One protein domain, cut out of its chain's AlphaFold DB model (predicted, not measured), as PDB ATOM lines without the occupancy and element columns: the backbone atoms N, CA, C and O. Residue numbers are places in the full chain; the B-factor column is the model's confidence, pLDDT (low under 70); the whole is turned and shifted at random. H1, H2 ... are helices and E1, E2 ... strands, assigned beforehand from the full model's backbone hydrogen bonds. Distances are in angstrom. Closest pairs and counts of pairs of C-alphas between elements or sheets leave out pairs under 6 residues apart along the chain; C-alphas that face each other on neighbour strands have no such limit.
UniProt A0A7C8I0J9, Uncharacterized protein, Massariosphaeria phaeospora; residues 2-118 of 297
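AT A GLANCE: This is residues 2 to 118 of the 297 residues of an uncharacterized protein of Massariosphaeria phaeospora (UniProt A0A7C8I0J9). Little regular structure is present: parallel strands E1 E2 E3 E4 make a wall bare on one face, with H3, H4 and loops over the other. The 117 printed residues, 46 in named elements, run H1 E1 H2 H3 E2 H4 E3 E4. The class is mixed; the whole is compact, radius of gyration of the C-alphas 13.8 A, spanning 43 by 33 by 27 A.

HOW THE PARTS SIT: H1, residues 4 to 12, touches H3, residues 39 to 44; their closest C-alphas, of Gly 7 and Leu 43, are 4.6 A apart. E1, residues 18 to 22, and E2, residues 66 to 70, are parallel, with N 21 and O 68 2.9 A apart. H4, residues 76 to 80, only grazes the sheet.

IN THESE COORDINATES: C-alpha 4 is at (286.317, 334.173, 266.713). H2 is residues 30 to 37, E3 residues 86 to 89. E4, residues 113 to 116, ends at C-alpha 116 (283.824, 309.766, 251.127).

THE WHOLE: Residues 45 to 65 and 90 to 112 are long links. pLDDT is under 70 in 41 residues, among them 96 to 118.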
ATOM      1  N   GLU A   2     281.414 338.049 264.023       51.75
ATOM      2  CA  GLU A   2     281.098 337.054 265.079       51.75
ATOM      3  C   GLU A   2     281.954 335.769 265.027       51.75
ATOM      4  O   GLU A   2     281.805 334.896 265.872       51.75
ATOM      5  N   ALA A   3     282.916 335.664 264.102       54.03
ATOM      6  CA  ALA A   3     283.648 334.417 263.845       54.03
ATOM      7  C   ALA A   3     284.657 333.927 264.927       54.03
ATOM      8  O   ALA A   3     284.801 332.721 265.053       54.03
ATOM      9  N   PRO A   4     285.325 334.738 265.778       66.38
ATOM     10  CA  PRO A   4     286.317 334.173 266.713       66.38
ATOM     11  C   PRO A   4     285.729 333.596 268.018       66.38
ATOM     12  O   PRO A   4     286.473 333.112 268.871       66.38
ATOM     13  N   LEU A   5     284.405 333.652 268.218       75.56
ATOM     14  CA  LEU A   5     283.775 333.141 269.443       75.56
ATOM     15  C   LEU A   5     283.783 331.609 269.505       75.56
ATOM     16  O   LEU A   5     283.981 331.051 270.582       75.56
ATOM     17  N   ALA A   6     283.623 330.925 268.372       84.19
ATOM     18  CA  ALA A   6     283.562 329.465 268.334       84.19
ATOM     19  C   ALA A   6     284.896 328.818 268.755       84.19
ATOM     20  O   ALA A   6     284.911 327.945 269.624       84.19
ATOM     21  N   GLY A   7     286.028 329.305 268.236       86.00
ATOM     22  CA  GLY A   7     287.356 328.853 268.656       86.00
ATOM     23  C   GLY A   7     287.631 329.120 270.138       86.00
ATOM     24  O   GLY A   7     288.189 328.269 270.830       86.00
ATOM     25  N   ALA A   8     287.171 330.260 270.667       86.50
ATOM     26  CA  ALA A   8     287.277 330.557 272.094       86.50
ATOM     27  C   ALA A   8     286.433 329.600 272.956       86.50
ATOM     28  O   ALA A   8     286.888 329.167 274.016       86.50
ATOM     29  N   LEU A   9     285.236 329.213 272.498       88.56
ATOM     30  CA  LEU A   9     284.402 328.224 273.187       88.56
ATOM     31  C   LEU A   9     285.078 326.851 273.246       88.56
ATOM     32  O   LEU A   9     285.018 326.212 274.296       88.56
ATOM     33  N   LEU A  10     285.790 326.433 272.191       91.56
ATOM     34  CA  LEU A  10     286.561 325.181 272.192       91.56
ATOM     35  C   LEU A  10     287.623 325.148 273.305       91.56
ATOM     36  O   LEU A  10     287.889 324.093 273.873       91.56
ATOM     37  N   VAL A  11     288.194 326.289 273.701       90.06
ATOM     38  CA  VAL A  11     289.131 326.349 274.841       90.06
ATOM     39  C   VAL A  11     288.434 326.030 276.171       90.06
ATOM     40  O   VAL A  11     289.052 325.463 277.074       90.06
ATOM     41  N   LEU A  12     287.143 326.348 276.291       92.81
ATOM     42  CA  LEU A  12     286.357 326.175 277.517       92.81
ATOM     43  C   LEU A  12     285.766 324.764 277.678       92.81
ATOM     44  O   LEU A  12     285.291 324.433 278.765       92.81
ATOM     45  N   VAL A  13     285.825 323.913 276.645       95.06
ATOM     46  CA  VAL A  13     285.256 322.550 276.652       95.06
ATOM     47  C   VAL A  13     286.321 321.450 276.477       95.06
ATOM     48  O   VAL A  13     286.248 320.647 275.553       95.06
ATOM     49  N   PRO A  14     287.302 321.308 277.392       94.19
ATOM     50  CA  PRO A  14     288.449 320.401 277.224       94.19
ATOM     51  C   PRO A  14     288.105 318.901 277.199       94.19
ATOM     52  O   PRO A  14     288.974 318.066 276.952       94.19
ATOM     53  N   LYS A  15     286.859 318.536 277.512       94.62
ATOM     54  CA  LYS A  15     286.369 317.148 277.518       94.62
ATOM     55  C   LYS A  15     285.552 316.799 276.272       94.62
ATOM     56  O   LYS A  15     284.915 315.751 276.264       94.62
ATOM     57  N   LEU A  16     285.524 317.673 275.269       96.12
ATOM     58  CA  LEU A  16     284.810 317.421 274.025       96.12
ATOM     59  C   LEU A  16     285.421 316.199 273.320       96.12
ATOM     60  O   LEU A  16     286.638 316.114 273.161       96.12
ATOM     61  N   THR A  17     284.572 315.238 272.956       95.25
ATOM     62  CA  THR A  17     284.965 313.993 272.270       95.25
ATOM     63  C   THR A  17     284.384 313.877 270.866       95.25
ATOM     64  O   THR A  17     284.910 313.109 270.061       95.25
ATOM     65  N   HIS A  18     283.333 314.643 270.582       94.56
ATOM     66  CA  HIS A  18     282.642 314.703 269.302       94.56
ATOM     67  C   HIS A  18     282.549 316.167 268.898       94.56
ATOM     68  O   HIS A  18     282.138 317.001 269.709       94.56
ATOM     69  N   LEU A  19     282.951 316.477 267.673       93.62
ATOM     70  CA  LEU A  19     282.846 317.816 267.120       93.62
ATOM     71  C   LEU A  19     282.275 317.719 265.712       93.62
ATOM     72  O   LEU A  19     282.818 317.024 264.861       93.62
ATOM     73  N   GLU A  20     281.195 318.452 265.484       93.19
ATOM     74  CA  GLU A  20     280.654 318.681 264.156       93.19
ATOM     75  C   GLU A  20     280.904 320.136 263.776       93.19
ATOM     76  O   GLU A  20     280.541 321.059 264.513       93.19
ATOM     77  N   ILE A  21     281.560 320.335 262.638       90.19
ATOM     78  CA  ILE A  21     281.851 321.653 262.091       90.19
ATOM     79  C   ILE A  21     281.001 321.819 260.846       90.19
ATOM     80  O   ILE A  21     281.239 321.160 259.840       90.19
ATOM     81  N   ASN A  22     280.016 322.705 260.927       87.69
ATOM     82  CA  ASN A  22     279.153 323.048 259.809       87.69
ATOM     83  C   ASN A  22     279.413 324.500 259.395       87.69
ATOM     84  O   ASN A  22     279.031 325.435 260.107       87.69
ATOM     85  N   VAL A  23     280.112 324.682 258.275       81.50
ATOM     86  CA  VAL A  23     280.429 326.004 257.724       81.50
ATOM     87  C   VAL A  23     279.512 326.267 256.541       81.50
ATOM     88  O   VAL A  23     279.820 325.940 255.398       81.50
ATOM     89  N   VAL A  24     278.365 326.880 256.827       72.81
ATOM     90  CA  VAL A  24     277.368 327.182 255.802       72.81
ATOM     91  C   VAL A  24     277.738 328.469 255.059       72.81
ATOM     92  O   VAL A  24     277.727 329.564 255.629       72.81
ATOM     93  N   SER A  25     278.040 328.360 253.763       63.09
ATOM     94  CA  SER A  25     278.233 329.517 252.881       63.09
ATOM     95  C   SER A  25     276.867 329.999 252.370       63.09
ATOM     96  O   SER A  25     276.358 329.533 251.356       63.09
ATOM     97  N   HIS A  26     276.243 330.943 253.072       58.94
ATOM     98  CA  HIS A  26     275.073 331.677 252.554       58.94
ATOM     99  C   HIS A  26     275.434 333.093 252.074       58.94
ATOM    100  O   HIS A  26     274.568 333.960 251.958       58.94
ATOM    101  N   LEU A  27     276.721 333.382 251.869       55.62
ATOM    102  CA  LEU A  27     277.216 334.755 251.895       55.62
ATOM    103  C   LEU A  27     277.576 335.290 250.503       55.62
ATOM    104  O   LEU A  27     278.278 334.658 249.723       55.62
ATOM    105  N   VAL A  28     277.090 336.505 250.230       53.34
ATOM    106  CA  VAL A  28     277.102 337.192 248.923       53.34
ATOM    107  C   VAL A  28     278.399 337.997 248.689       53.34
ATOM    108  O   VAL A  28     278.628 338.508 247.596       53.34
ATOM    109  N   ASN A  29     279.270 338.126 249.700       66.38
ATOM    110  CA  ASN A  29     280.474 338.968 249.651       66.38
ATOM    111  C   ASN A  29     281.784 338.162 249.671       66.38
ATOM    112  O   ASN A  29     281.937 337.204 250.421       66.38
ATOM    113  N   LEU A  30     282.790 338.635 248.923       57.81
ATOM    114  CA  LEU A  30     284.096 337.973 248.747       57.81
ATOM    115  C   LEU A  30     284.850 337.672 250.060       57.81
ATOM    116  O   LEU A  30     285.465 336.620 250.186       57.81
ATOM    117  N   GLN A  31     284.810 338.576 251.048       58.84
ATOM    118  CA  GLN A  31     285.460 338.347 252.353       58.84
ATOM    119  C   GLN A  31     284.772 337.251 253.169       58.84
ATOM    120  O   GLN A  31     285.421 336.546 253.941       58.84
ATOM    121  N   ASP A  32     283.465 337.111 252.989       58.12
ATOM    122  CA  ASP A  32     282.685 336.081 253.646       58.12
ATOM    123  C   ASP A  32     282.857 334.723 252.949       58.12
ATOM    124  O   ASP A  32     282.849 333.699 253.626       58.12
ATOM    125  N   MET A  33     283.139 334.705 251.638       59.16
ATOM    126  CA  MET A  33     283.507 333.474 250.924       59.16
ATOM    127  C   MET A  33     284.809 332.865 251.453       59.16
ATOM    128  O   MET A  33     284.865 331.661 251.671       59.16
ATOM    129  N   ALA A  34     285.839 333.677 251.722       58.88
ATOM    130  CA  ALA A  34     287.105 333.169 252.265       58.88
ATOM    131  C   ALA A  34     286.925 332.524 253.653       58.88
ATOM    132  O   ALA A  34     287.516 331.486 253.946       58.88
ATOM    133  N   ARG A  35     286.065 333.105 254.502       56.81
ATOM    134  CA  ARG A  35     285.704 332.518 255.803       56.81
ATOM    135  C   ARG A  35     284.846 331.271 255.670       56.81
ATOM    136  O   ARG A  35     284.967 330.375 256.493       56.81
ATOM    137  N   ALA A  36     283.979 331.232 254.667       60.78
ATOM    138  CA  ALA A  36     283.139 330.077 254.424       60.78
ATOM    139  C   ALA A  36     283.907 328.892 253.814       60.78
ATOM    140  O   ALA A  36     283.418 327.769 253.847       60.78
ATOM    141  N   GLN A  37     285.104 329.133 253.272       69.75
ATOM    142  CA  GLN A  37     285.940 328.091 252.684       69.75
ATOM    143  C   GLN A  37     286.862 327.411 253.698       69.75
ATOM    144  O   GLN A  37     287.016 326.204 253.608       69.75
ATOM    145  N   SER A  38     287.451 328.137 254.658       83.25
ATOM    146  CA  SER A  38     288.388 327.571 255.647       83.25
ATOM    147  C   SER A  38     287.732 327.447 257.024       83.25
ATOM    148  O   SER A  38     287.488 328.466 257.685       83.25
ATOM    149  N   PRO A  39     287.465 326.227 257.517       86.38
ATOM    150  CA  PRO A  39     286.878 326.051 258.841       86.38
ATOM    151  C   PRO A  39     287.784 326.498 259.982       86.38
ATOM    152  O   PRO A  39     287.284 327.000 260.990       86.38
ATOM    153  N   LEU A  40     289.107 326.425 259.820       89.00
ATOM    154  CA  LEU A  40     290.034 327.041 260.768       89.00
ATOM    155  C   LEU A  40     289.860 328.555 260.823       89.00
ATOM    156  O   LEU A  40     289.778 329.128 261.910       89.00
ATOM    157  N   THR A  41     289.719 329.199 259.668       86.50
ATOM    158  CA  THR A  41     289.432 330.634 259.599       86.50
ATOM    159  C   THR A  41     288.068 330.963 260.209       86.50
ATOM    160  O   THR A  41     287.921 331.987 260.884       86.50
ATOM    161  N   ALA A  42     287.066 330.105 260.004       83.62
ATOM    162  CA  ALA A  42     285.737 330.270 260.582       83.62
ATOM    163  C   ALA A  42     285.754 330.170 262.114       83.62
ATOM    164  O   ALA A  42     285.071 330.948 262.775       83.62
ATOM    165  N   LEU A  43     286.546 329.252 262.680       86.38
ATOM    166  CA  LEU A  43     286.621 329.019 264.124       86.38
ATOM    167  C   LEU A  43     287.543 330.006 264.847       86.38
ATOM    168  O   LEU A  43     287.202 330.498 265.925       86.38
ATOM    169  N   PHE A  44     288.717 330.277 264.283       86.75
ATOM    170  CA  PHE A  44     289.797 331.006 264.956       86.75
ATOM    171  C   PHE A  44     290.027 332.417 264.393       86.75
ATOM    172  O   PHE A  44     290.730 333.218 265.010       86.75
ATOM    173  N   GLY A  45     289.381 332.764 263.277       84.50
ATOM    174  CA  GLY A  45     289.477 334.072 262.633       84.50
ATOM    175  C   GLY A  45     290.488 334.134 261.483       84.50
ATOM    176  O   GLY A  45     291.185 333.178 261.166       84.50
ATOM    177  N   LEU A  46     290.546 335.299 260.827       74.06
ATOM    178  CA  LEU A  46     291.456 335.560 259.704       74.06
ATOM    179  C   LEU A  46     292.916 335.624 260.173       74.06
ATOM    180  O   LEU A  46     293.199 336.201 261.222       74.06
ATOM    181  N   GLY A  47     293.837 335.128 259.342       74.81
ATOM    182  CA  GLY A  47     295.283 335.197 259.589       74.81
ATOM    183  C   GLY A  47     295.867 333.984 260.313       74.81
ATOM    184  O   GLY A  47     297.041 334.005 260.672       74.81
ATOM    185  N   ILE A  48     295.065 332.938 260.516       78.50
ATOM    186  CA  ILE A  48     295.574 331.622 260.883       78.50
ATOM    187  C   ILE A  48     296.192 330.995 259.644       78.50
ATOM    188  O   ILE A  48     295.540 330.893 258.609       78.50
ATOM    189  N   ASP A  49     297.449 330.595 259.774       80.56
ATOM    190  CA  ASP A  49     298.092 329.707 258.822       80.56
ATOM    191  C   ASP A  49     297.744 328.258 259.214       80.56
ATOM    192  O   ASP A  49     298.167 327.816 260.293       80.56
ATOM    193  N   PRO A  50     296.957 327.530 258.399       72.88
ATOM    194  CA  PRO A  50     296.578 326.147 258.675       72.88
ATOM    195  C   PRO A  50     297.778 325.224 258.880       72.88
ATOM    196  O   PRO A  50     297.691 324.286 259.668       72.88
ATOM    197  N   GLU A  51     298.900 325.486 258.206       72.69
ATOM    198  CA  GLU A  51     300.081 324.619 258.257       72.69
ATOM    199  C   GLU A  51     300.890 324.811 259.544       72.69
ATOM    200  O   GLU A  51     301.584 323.898 259.990       72.69
ATOM    201  N   MET A  52     300.785 325.984 260.175       76.81
ATOM    202  CA  MET A  52     301.497 326.293 261.418       76.81
ATOM    203  C   MET A  52     300.659 326.064 262.680       76.81
ATOM    204  O   MET A  52     301.191 326.141 263.793       76.81
ATOM    205  N   LEU A  53     299.356 325.810 262.545       82.44
ATOM    206  CA  LEU A  53     298.467 325.661 263.689       82.44
ATOM    207  C   LEU A  53     298.449 324.215 264.203       82.44
ATOM    208  O   LEU A  53     297.765 323.350 263.663       82.44
ATOM    209  N   ASP A  54     299.127 323.973 265.327       88.00
ATOM    210  CA  ASP A  54     298.975 322.720 266.069       88.00
ATOM    211  C   ASP A  54     297.634 322.701 266.824       88.00
ATOM    212  O   ASP A  54     297.499 323.226 267.939       88.00
ATOM    213  N   LEU A  55     296.627 322.068 266.218       90.19
ATOM    214  CA  LEU A  55     295.290 321.919 266.799       90.19
ATOM    215  C   LEU A  55     295.285 321.118 268.102       90.19
ATOM    216  O   LEU A  55     294.404 321.335 268.941       90.19
ATOM    217  N   ALA A  56     296.283 320.262 268.339       88.88
ATOM    218  CA  ALA A  56     296.408 319.551 269.606       88.88
ATOM    219  C   ALA A  56     296.711 320.512 270.768       88.88
ATOM    220  O   ALA A  56     296.505 320.169 271.934       88.88
ATOM    221  N   THR A  57     297.143 321.747 270.511       91.25
ATOM    222  CA  THR A  57     297.304 322.740 271.582       91.25
ATOM    223  C   THR A  57     295.969 323.271 272.106       91.25
ATOM    224  O   THR A  57     295.911 323.645 273.283       91.25
ATOM    225  N   VAL A  58     294.888 323.219 271.319       93.00
ATOM    226  CA  VAL A  58     293.560 323.725 271.698       93.00
ATOM    227  C   VAL A  58     292.872 322.733 272.650       93.00
ATOM    228  O   VAL A  58     292.580 321.607 272.245       93.00
ATOM    229  N   PRO A  59     292.573 323.104 273.915       93.81
ATOM    230  CA  PRO A  59     292.106 322.149 274.923       93.81
ATOM    231  C   PRO A  59     290.890 321.310 274.519       93.81
ATOM    232  O   PRO A  59     290.900 320.106 274.763       93.81
ATOM    233  N   GLY A  60     289.870 321.904 273.891       93.94
ATOM    234  CA  GLY A  60     288.683 321.171 273.434       93.94
ATOM    235  C   GLY A  60     288.890 320.298 272.205       93.94
ATOM    236  O   GLY A  60     288.053 319.446 271.947       93.94
ATOM    237  N   LEU A  61     289.996 320.445 271.473       95.00
ATOM    238  CA  LEU A  61     290.292 319.596 270.316       95.00
ATOM    239  C   LEU A  61     291.127 318.356 270.682       95.00
ATOM    240  O   LEU A  61     291.067 317.336 270.003       95.00
ATOM    241  N   ARG A  62     291.855 318.392 271.805       93.50
ATOM    242  CA  ARG A  62     292.768 317.316 272.253       93.50
ATOM    243  C   ARG A  62     292.127 315.945 272.431       93.50
ATOM    244  O   ARG A  62     292.830 314.938 272.388       93.50
ATOM    245  N   ASN A  63     290.840 315.914 272.754       93.69
ATOM    246  CA  ASN A  63     290.127 314.691 273.105       93.69
ATOM    247  C   ASN A  63     289.100 314.267 272.056       93.69
ATOM    248  O   ASN A  63     288.353 313.324 272.309       93.69
ATOM    249  N   ILE A  64     289.079 314.932 270.899       93.62
ATOM    250  CA  ILE A  64     288.181 314.578 269.808       93.62
ATOM    251  C   ILE A  64     288.527 313.185 269.307       93.62
ATOM    252  O   ILE A  64     289.674 312.900 268.980       93.62
ATOM    253  N   THR A  65     287.502 312.345 269.282       86.00
ATOM    254  CA  THR A  65     287.513 310.979 268.753       86.00
ATOM    255  C   THR A  65     286.705 310.891 267.468       86.00
ATOM    256  O   THR A  65     287.077 310.135 266.583       86.00
ATOM    257  N   HIS A  66     285.657 311.706 267.334       86.25
ATOM    258  CA  HIS A  66     284.807 311.769 266.150       86.25
ATOM    259  C   HIS A  66     284.747 313.212 265.653       86.25
ATOM    260  O   HIS A  66     284.361 314.113 266.410       86.25
ATOM    261  N   LEU A  67     285.139 313.429 264.401       86.00
ATOM    262  CA  LEU A  67     285.076 314.720 263.730       86.00
ATOM    263  C   LEU A  67     284.185 314.602 262.498       86.00
ATOM    264  O   LEU A  67     284.489 313.840 261.585       86.00
ATOM    265  N   THR A  68     283.115 315.387 262.461       86.69
ATOM    266  CA  THR A  68     282.259 315.524 261.281       86.69
ATOM    267  C   THR A  68     282.465 316.902 260.677       86.69
ATOM    268  O   THR A  68     282.399 317.918 261.371       86.69
ATOM    269  N   PHE A  69     282.735 316.934 259.381       83.50
ATOM    270  CA  PHE A  69     283.197 318.110 258.669       83.50
ATOM    271  C   PHE A  69     282.241 318.420 257.524       83.50
ATOM    272  O   PHE A  69     282.304 317.792 256.483       83.50
ATOM    273  N   ARG A  70     281.333 319.375 257.713       82.81
ATOM    274  CA  ARG A  70     280.391 319.842 256.687       82.81
ATOM    275  C   ARG A  70     280.819 321.234 256.236       82.81
ATOM    276  O   ARG A  70     280.288 322.245 256.697       82.81
ATOM    277  N   ALA A  71     281.861 321.292 255.418       83.31
ATOM    278  CA  ALA A  71     282.432 322.542 254.938       83.31
ATOM    279  C   ALA A  71     282.945 322.372 253.515       83.31
ATOM    280  O   ALA A  71     283.291 321.270 253.122       83.31
ATOM    281  N   LYS A  72     283.065 323.473 252.770       82.00
ATOM    282  CA  LYS A  72     283.495 323.414 251.372       82.00
ATOM    283  C   LYS A  72     284.927 322.900 251.181       82.00
ATOM    284  O   LYS A  72     285.211 322.318 250.150       82.00
ATOM    285  N   VAL A  73     285.843 323.133 252.125       83.62
ATOM    286  CA  VAL A  73     287.242 322.686 252.005       83.62
ATOM    287  C   VAL A  73     287.686 321.973 253.275       83.62
ATOM    288  O   VAL A  73     287.473 322.466 254.387       83.62
ATOM    289  N   PHE A  74     288.349 320.831 253.104       84.75
ATOM    290  CA  PHE A  74     289.036 320.113 254.169       84.75
ATOM    291  C   PHE A  74     290.485 320.591 254.319       84.75
ATOM    292  O   PHE A  74     291.261 320.614 253.362       84.75
ATOM    293  N   GLU A  75     290.871 320.929 255.548       86.81
ATOM    294  CA  GLU A  75     292.230 321.360 255.888       86.81
ATOM    295  C   GLU A  75     292.984 320.226 256.597       86.81
ATOM    296  O   GLU A  75     292.568 319.735 257.644       86.81
ATOM    297  N   TRP A  76     294.141 319.819 256.078       83.25
ATOM    298  CA  TRP A  76     294.861 318.648 256.604       83.25
ATOM    299  C   TRP A  76     295.320 318.764 258.062       83.25
ATOM    300  O   TRP A  76     295.574 317.744 258.691       83.25
ATOM    301  N   ALA A  77     295.372 319.965 258.641       85.38
ATOM    302  CA  ALA A  77     295.684 320.149 260.059       85.38
ATOM    303  C   ALA A  77     294.755 319.339 260.990       85.38
ATOM    304  O   ALA A  77     295.178 318.905 262.064       85.38
ATOM    305  N   TRP A  78     293.510 319.078 260.571       88.31
ATOM    306  CA  TRP A  78     292.523 318.315 261.344       88.31
ATOM    307  C   TRP A  78     292.894 316.844 261.552       88.31
ATOM    308  O   TRP A  78     292.459 316.246 262.536       88.31
ATOM    309  N   THR A  79     293.741 316.266 260.696       82.69
ATOM    310  CA  THR A  79     294.211 314.882 260.872       82.69
ATOM    311  C   THR A  79     295.288 314.756 261.953       82.69
ATOM    312  O   THR A  79     295.532 313.658 262.448       82.69
ATOM    313  N   GLY A  80     295.890 315.871 262.382       82.19
ATOM    314  CA  GLY A  80     296.888 315.910 263.457       82.19
ATOM    315  C   GLY A  80     296.312 315.759 264.871       82.19
ATOM    316  O   GLY A  80     297.056 315.805 265.853       82.19
ATOM    317  N   LEU A  81     294.992 315.600 265.014       86.19
ATOM    318  CA  LEU A  81     294.350 315.464 266.318       86.19
ATOM    319  C   LEU A  81     294.724 314.127 266.987       86.19
ATOM    320  O   LEU A  81     294.503 313.057 266.425       86.19
ATOM    321  N   PRO A  82     295.234 314.143 268.233       85.38
ATOM    322  CA  PRO A  82     295.964 313.007 268.802       85.38
ATOM    323  C   PRO A  82     295.096 311.804 269.191       85.38
ATOM    324  O   PRO A  82     295.642 310.761 269.550       85.38
ATOM    325  N   LYS A  83     293.769 311.961 269.206       85.75
ATOM    326  CA  LYS A  83     292.802 310.916 269.574       85.75
ATOM    327  C   LYS A  83     291.704 310.721 268.534       85.75
ATOM    328  O   LYS A  83     290.760 309.988 268.819       85.75
ATOM    329  N   LEU A  84     291.800 311.394 267.389       84.50
ATOM    330  CA  LEU A  84     290.801 311.276 266.336       84.50
ATOM    331  C   LEU A  84     290.785 309.824 265.859       84.50
ATOM    332  O   LEU A  84     291.850 309.283 265.618       84.50
ATOM    333  N   MET A  85     289.609 309.205 265.797       79.75
ATOM    334  CA  MET A  85     289.378 307.821 265.351       79.75
ATOM    335  C   MET A  85     288.384 307.765 264.181       79.75
ATOM    336  O   MET A  85     288.385 306.835 263.390       79.75
ATOM    337  N   TYR A  86     287.516 308.767 264.050       75.38
ATOM    338  CA  TYR A  86     286.498 308.797 263.006       75.38
ATOM    339  C   TYR A  86     286.468 310.179 262.369       75.38
ATOM    340  O   TYR A  86     286.340 311.183 263.079       75.38
ATOM    341  N   LEU A  87     286.595 310.230 261.041       83.00
ATOM    342  CA  LEU A  87     286.516 311.455 260.253       83.00
ATOM    343  C   LEU A  87     285.424 311.302 259.195       83.00
ATOM    344  O   LEU A  87     285.572 310.563 258.230       83.00
ATOM    345  N   THR A  88     284.343 312.051 259.354       80.56
ATOM    346  CA  THR A  88     283.273 312.116 258.359       80.56
ATOM    347  C   THR A  88     283.395 313.423 257.597       80.56
ATOM    348  O   THR A  88     283.359 314.490 258.213       80.56
ATOM    349  N   LEU A  89     283.515 313.355 256.276       80.31
ATOM    350  CA  LEU A  89     283.460 314.529 255.410       80.31
ATOM    351  C   LEU A  89     282.053 314.638 254.821       80.31
ATOM    352  O   LEU A  89     281.449 313.636 254.448       80.31
ATOM    353  N   GLY A  90     281.518 315.850 254.815       75.50
ATOM    354  CA  GLY A  90     280.243 316.177 254.202       75.50
ATOM    355  C   GLY A  90     280.374 316.229 252.687       75.50
ATOM    356  O   GLY A  90     281.474 316.371 252.156       75.50
ATOM    357  N   GLU A  91     279.231 316.167 252.028       62.88
ATOM    358  CA  GLU A  91     279.092 315.890 250.597       62.88
ATOM    359  C   GLU A  91     279.843 316.896 249.711       62.88
ATOM    360  O   GLU A  91     280.596 316.508 248.823       62.88
ATOM    361  N   ASP A  92     279.763 318.181 250.060       68.44
ATOM    362  CA  ASP A  92     280.406 319.283 249.333       68.44
ATOM    363  C   ASP A  92     281.865 319.557 249.754       68.44
ATOM    364  O   ASP A  92     282.397 320.647 249.508       68.44
ATOM    365  N   THR A  93     282.511 318.628 250.464       74.50
ATOM    366  CA  THR A  93     283.849 318.876 251.020       74.50
ATOM    367  C   THR A  93     284.948 318.597 249.998       74.50
ATOM    368  O   THR A  93     285.300 317.454 249.722       74.50
ATOM    369  N   GLU A  94     285.586 319.654 249.499       75.19
ATOM    370  CA  GLU A  94     286.764 319.572 248.637       75.19
ATOM    371  C   GLU A  94     288.026 319.229 249.449       75.19
ATOM    372  O   GLU A  94     288.356 319.884 250.441       75.19
ATOM    373  N   ILE A  95     288.798 318.237 248.995       74.06
ATOM    374  CA  ILE A  95     290.098 317.884 249.582       74.06
ATOM    375  C   ILE A  95     291.212 318.430 248.685       74.06
ATOM    376  O   ILE A  95     291.518 317.873 247.630       74.06
ATOM    377  N   ALA A  96     291.852 319.518 249.110       69.81
ATOM    378  CA  ALA A  96     293.006 320.070 248.405       69.81
ATOM    379  C   ALA A  96     294.297 319.334 248.807       69.81
ATOM    380  O   ALA A  96     294.572 319.149 249.992       69.81
ATOM    381  N   ILE A  97     295.126 318.943 247.835       55.56
ATOM    382  CA  ILE A  97     296.451 318.364 248.104       55.56
ATOM    383  C   ILE A  97     297.448 319.514 248.314       55.56
ATOM    384  O   ILE A  97     297.621 320.324 247.397       55.56
ATOM    385  N   PRO A  98     298.132 319.608 249.471       55.62
ATOM    386  CA  PRO A  98     299.120 320.653 249.690       55.62
ATOM    387  C   PRO A  98     300.277 320.490 248.701       55.62
ATOM    388  O   PRO A  98     300.905 319.433 248.596       55.62
ATOM    389  N   ALA A  99     300.565 321.556 247.958       48.44
ATOM    390  CA  ALA A  99     301.642 321.596 246.983       48.44
ATOM    391  C   ALA A  99     303.003 321.711 247.696       48.44
ATOM    392  O   ALA A  99     303.610 322.776 247.706       48.44
ATOM    393  N   GLY A 100     303.502 320.626 248.296       47.59
ATOM    394  CA  GLY A 100     304.936 320.518 248.598       47.59
ATOM    395  C   GLY A 100     305.345 319.820 249.888       47.59
ATOM    396  O   GLY A 100     306.401 319.206 249.885       47.59
ATOM    397  N   HIS A 101     304.553 319.840 250.955       46.66
ATOM    398  CA  HIS A 101     304.889 319.174 252.219       46.66
ATOM    399  C   HIS A 101     303.591 318.866 252.973       46.66
ATOM    400  O   HIS A 101     303.159 319.641 253.816       46.66
ATOM    401  N   GLY A 102     302.927 317.756 252.637       42.69
ATOM    402  CA  GLY A 102     301.792 317.294 253.437       42.69
ATOM    403  C   GLY A 102     302.242 316.977 254.869       42.69
ATOM    404  O   GLY A 102     303.384 316.535 255.049       42.69
ATOM    405  N   PRO A 103     301.397 317.195 255.891       41.03
ATOM    406  CA  PRO A 103     301.736 316.796 257.249       41.03
ATOM    407  C   PRO A 103     302.059 315.298 257.268       41.03
ATOM    408  O   PRO A 103     301.284 314.471 256.787       41.03
ATOM    409  N   MET A 104     303.231 314.947 257.808       38.62
ATOM    410  CA  MET A 104     303.555 313.560 258.118       38.62
ATOM    411  C   MET A 104     302.530 313.064 259.138       38.62
ATOM    412  O   MET A 104     302.522 313.516 260.280       38.62
ATOM    413  N   LEU A 105     301.680 312.120 258.736       40.03
ATOM    414  CA  LEU A 105     300.933 311.295 259.678       40.03
ATOM    415  C   LEU A 105     301.958 310.449 260.444       40.03
ATOM    416  O   LEU A 105     302.362 309.378 259.991       40.03
ATOM    417  N   GLU A 106     302.448 310.952 261.577       37.31
ATOM    418  CA  GLU A 106     303.243 310.140 262.494       37.31
ATOM    419  C   GLU A 106     302.367 308.990 262.994       37.31
ATOM    420  O   GLU A 106     301.281 309.209 263.535       37.31
ATOM    421  N   SER A 107     302.832 307.755 262.789       32.25
ATOM    422  CA  SER A 107     302.075 306.547 263.101       32.25
ATOM    423  C   SER A 107     301.638 306.529 264.568       32.25
ATOM    424  O   SER A 107     302.425 306.360 265.502       32.25
ATOM    425  N   ARG A 108     300.335 306.689 264.785       38.81
ATOM    426  CA  ARG A 108     299.666 306.372 266.047       38.81
ATOM    427  C   ARG A 108     298.470 305.490 265.723       38.81
ATOM    428  O   ARG A 108     297.979 305.516 264.601       38.81
ATOM    429  N   ASN A 109     298.103 304.632 266.676       32.78
ATOM    430  CA  ASN A 109     297.049 303.621 266.556       32.78
ATOM    431  C   ASN A 109     295.681 304.285 266.362       32.78
ATOM    432  O   ASN A 109     294.894 304.395 267.299       32.78
ATOM    433  N   THR A 110     295.455 304.750 265.147       34.88
ATOM    434  CA  THR A 110     294.278 305.470 264.717       34.88
ATOM    435  C   THR A 110     293.655 304.641 263.605       34.88
ATOM    436  O   THR A 110     294.222 304.526 262.515       34.88
ATOM    437  N   GLU A 111     292.523 304.014 263.904       33.78
ATOM    438  CA  GLU A 111     291.572 303.649 262.857       33.78
ATOM    439  C   GLU A 111     291.134 304.985 262.243       33.78
ATOM    440  O   GLU A 111     290.844 305.917 262.984       33.78
ATOM    441  N   LEU A 112     291.240 305.151 260.926       35.12
ATOM    442  CA  LEU A 112     290.716 306.323 260.231       35.12
ATOM    443  C   LEU A 112     289.758 305.789 259.180       35.12
ATOM    444  O   LEU A 112     290.171 305.320 258.124       35.12
ATOM    445  N   GLU A 113     288.475 305.825 259.503       34.78
ATOM    446  CA  GLU A 113     287.422 305.608 258.523       34.78
ATOM    447  C   GLU A 113     287.293 306.896 257.704       34.78
ATOM    448  O   GLU A 113     286.849 307.917 258.225       34.78
ATOM    449  N   ILE A 114     287.750 306.872 256.448       39.12
ATOM    450  CA  ILE A 114     287.462 307.931 255.476       39.12
ATOM    451  C   ILE A 114     286.243 307.466 254.683       39.12
ATOM    452  O   ILE A 114     286.377 306.786 253.669       39.12
ATOM    453  N   GLY A 115     285.051 307.809 255.166       32.41
ATOM    454  CA  GLY A 115     283.841 307.729 254.353       32.41
ATOM    455  C   GLY A 115     283.796 308.943 253.434       32.41
ATOM    456  O   GLY A 115     283.514 310.046 253.903       32.41
ATOM    457  N   LEU A 116     284.111 308.761 252.151       36.53
ATOM    458  CA  LEU A 116     283.824 309.766 251.127       36.53
ATOM    459  C   LEU A 116     282.375 309.559 250.684       36.53
ATOM    460  O   LEU A 116     282.082 308.630 249.943       36.53
ATOM    461  N   TRP A 117     281.478 310.406 251.179       31.70
ATOM    462  CA  TRP A 117     280.092 310.469 250.726       31.70
ATOM    463  C   TRP A 117     280.021 311.619 249.726       31.70
ATOM    464  O   TRP A 117     280.178 312.766 250.126       31.70
ATOM    465  N   ILE A 118     279.888 311.321 248.434       31.95
ATOM    466  CA  ILE A 118     279.785 312.335 247.374       31.95
ATOM    467  C   ILE A 118     278.321 312.377 246.947       31.95
ATOM    468  O   ILE A 118     277.812 311.393 246.421       31.95
TER     469      ILE A 118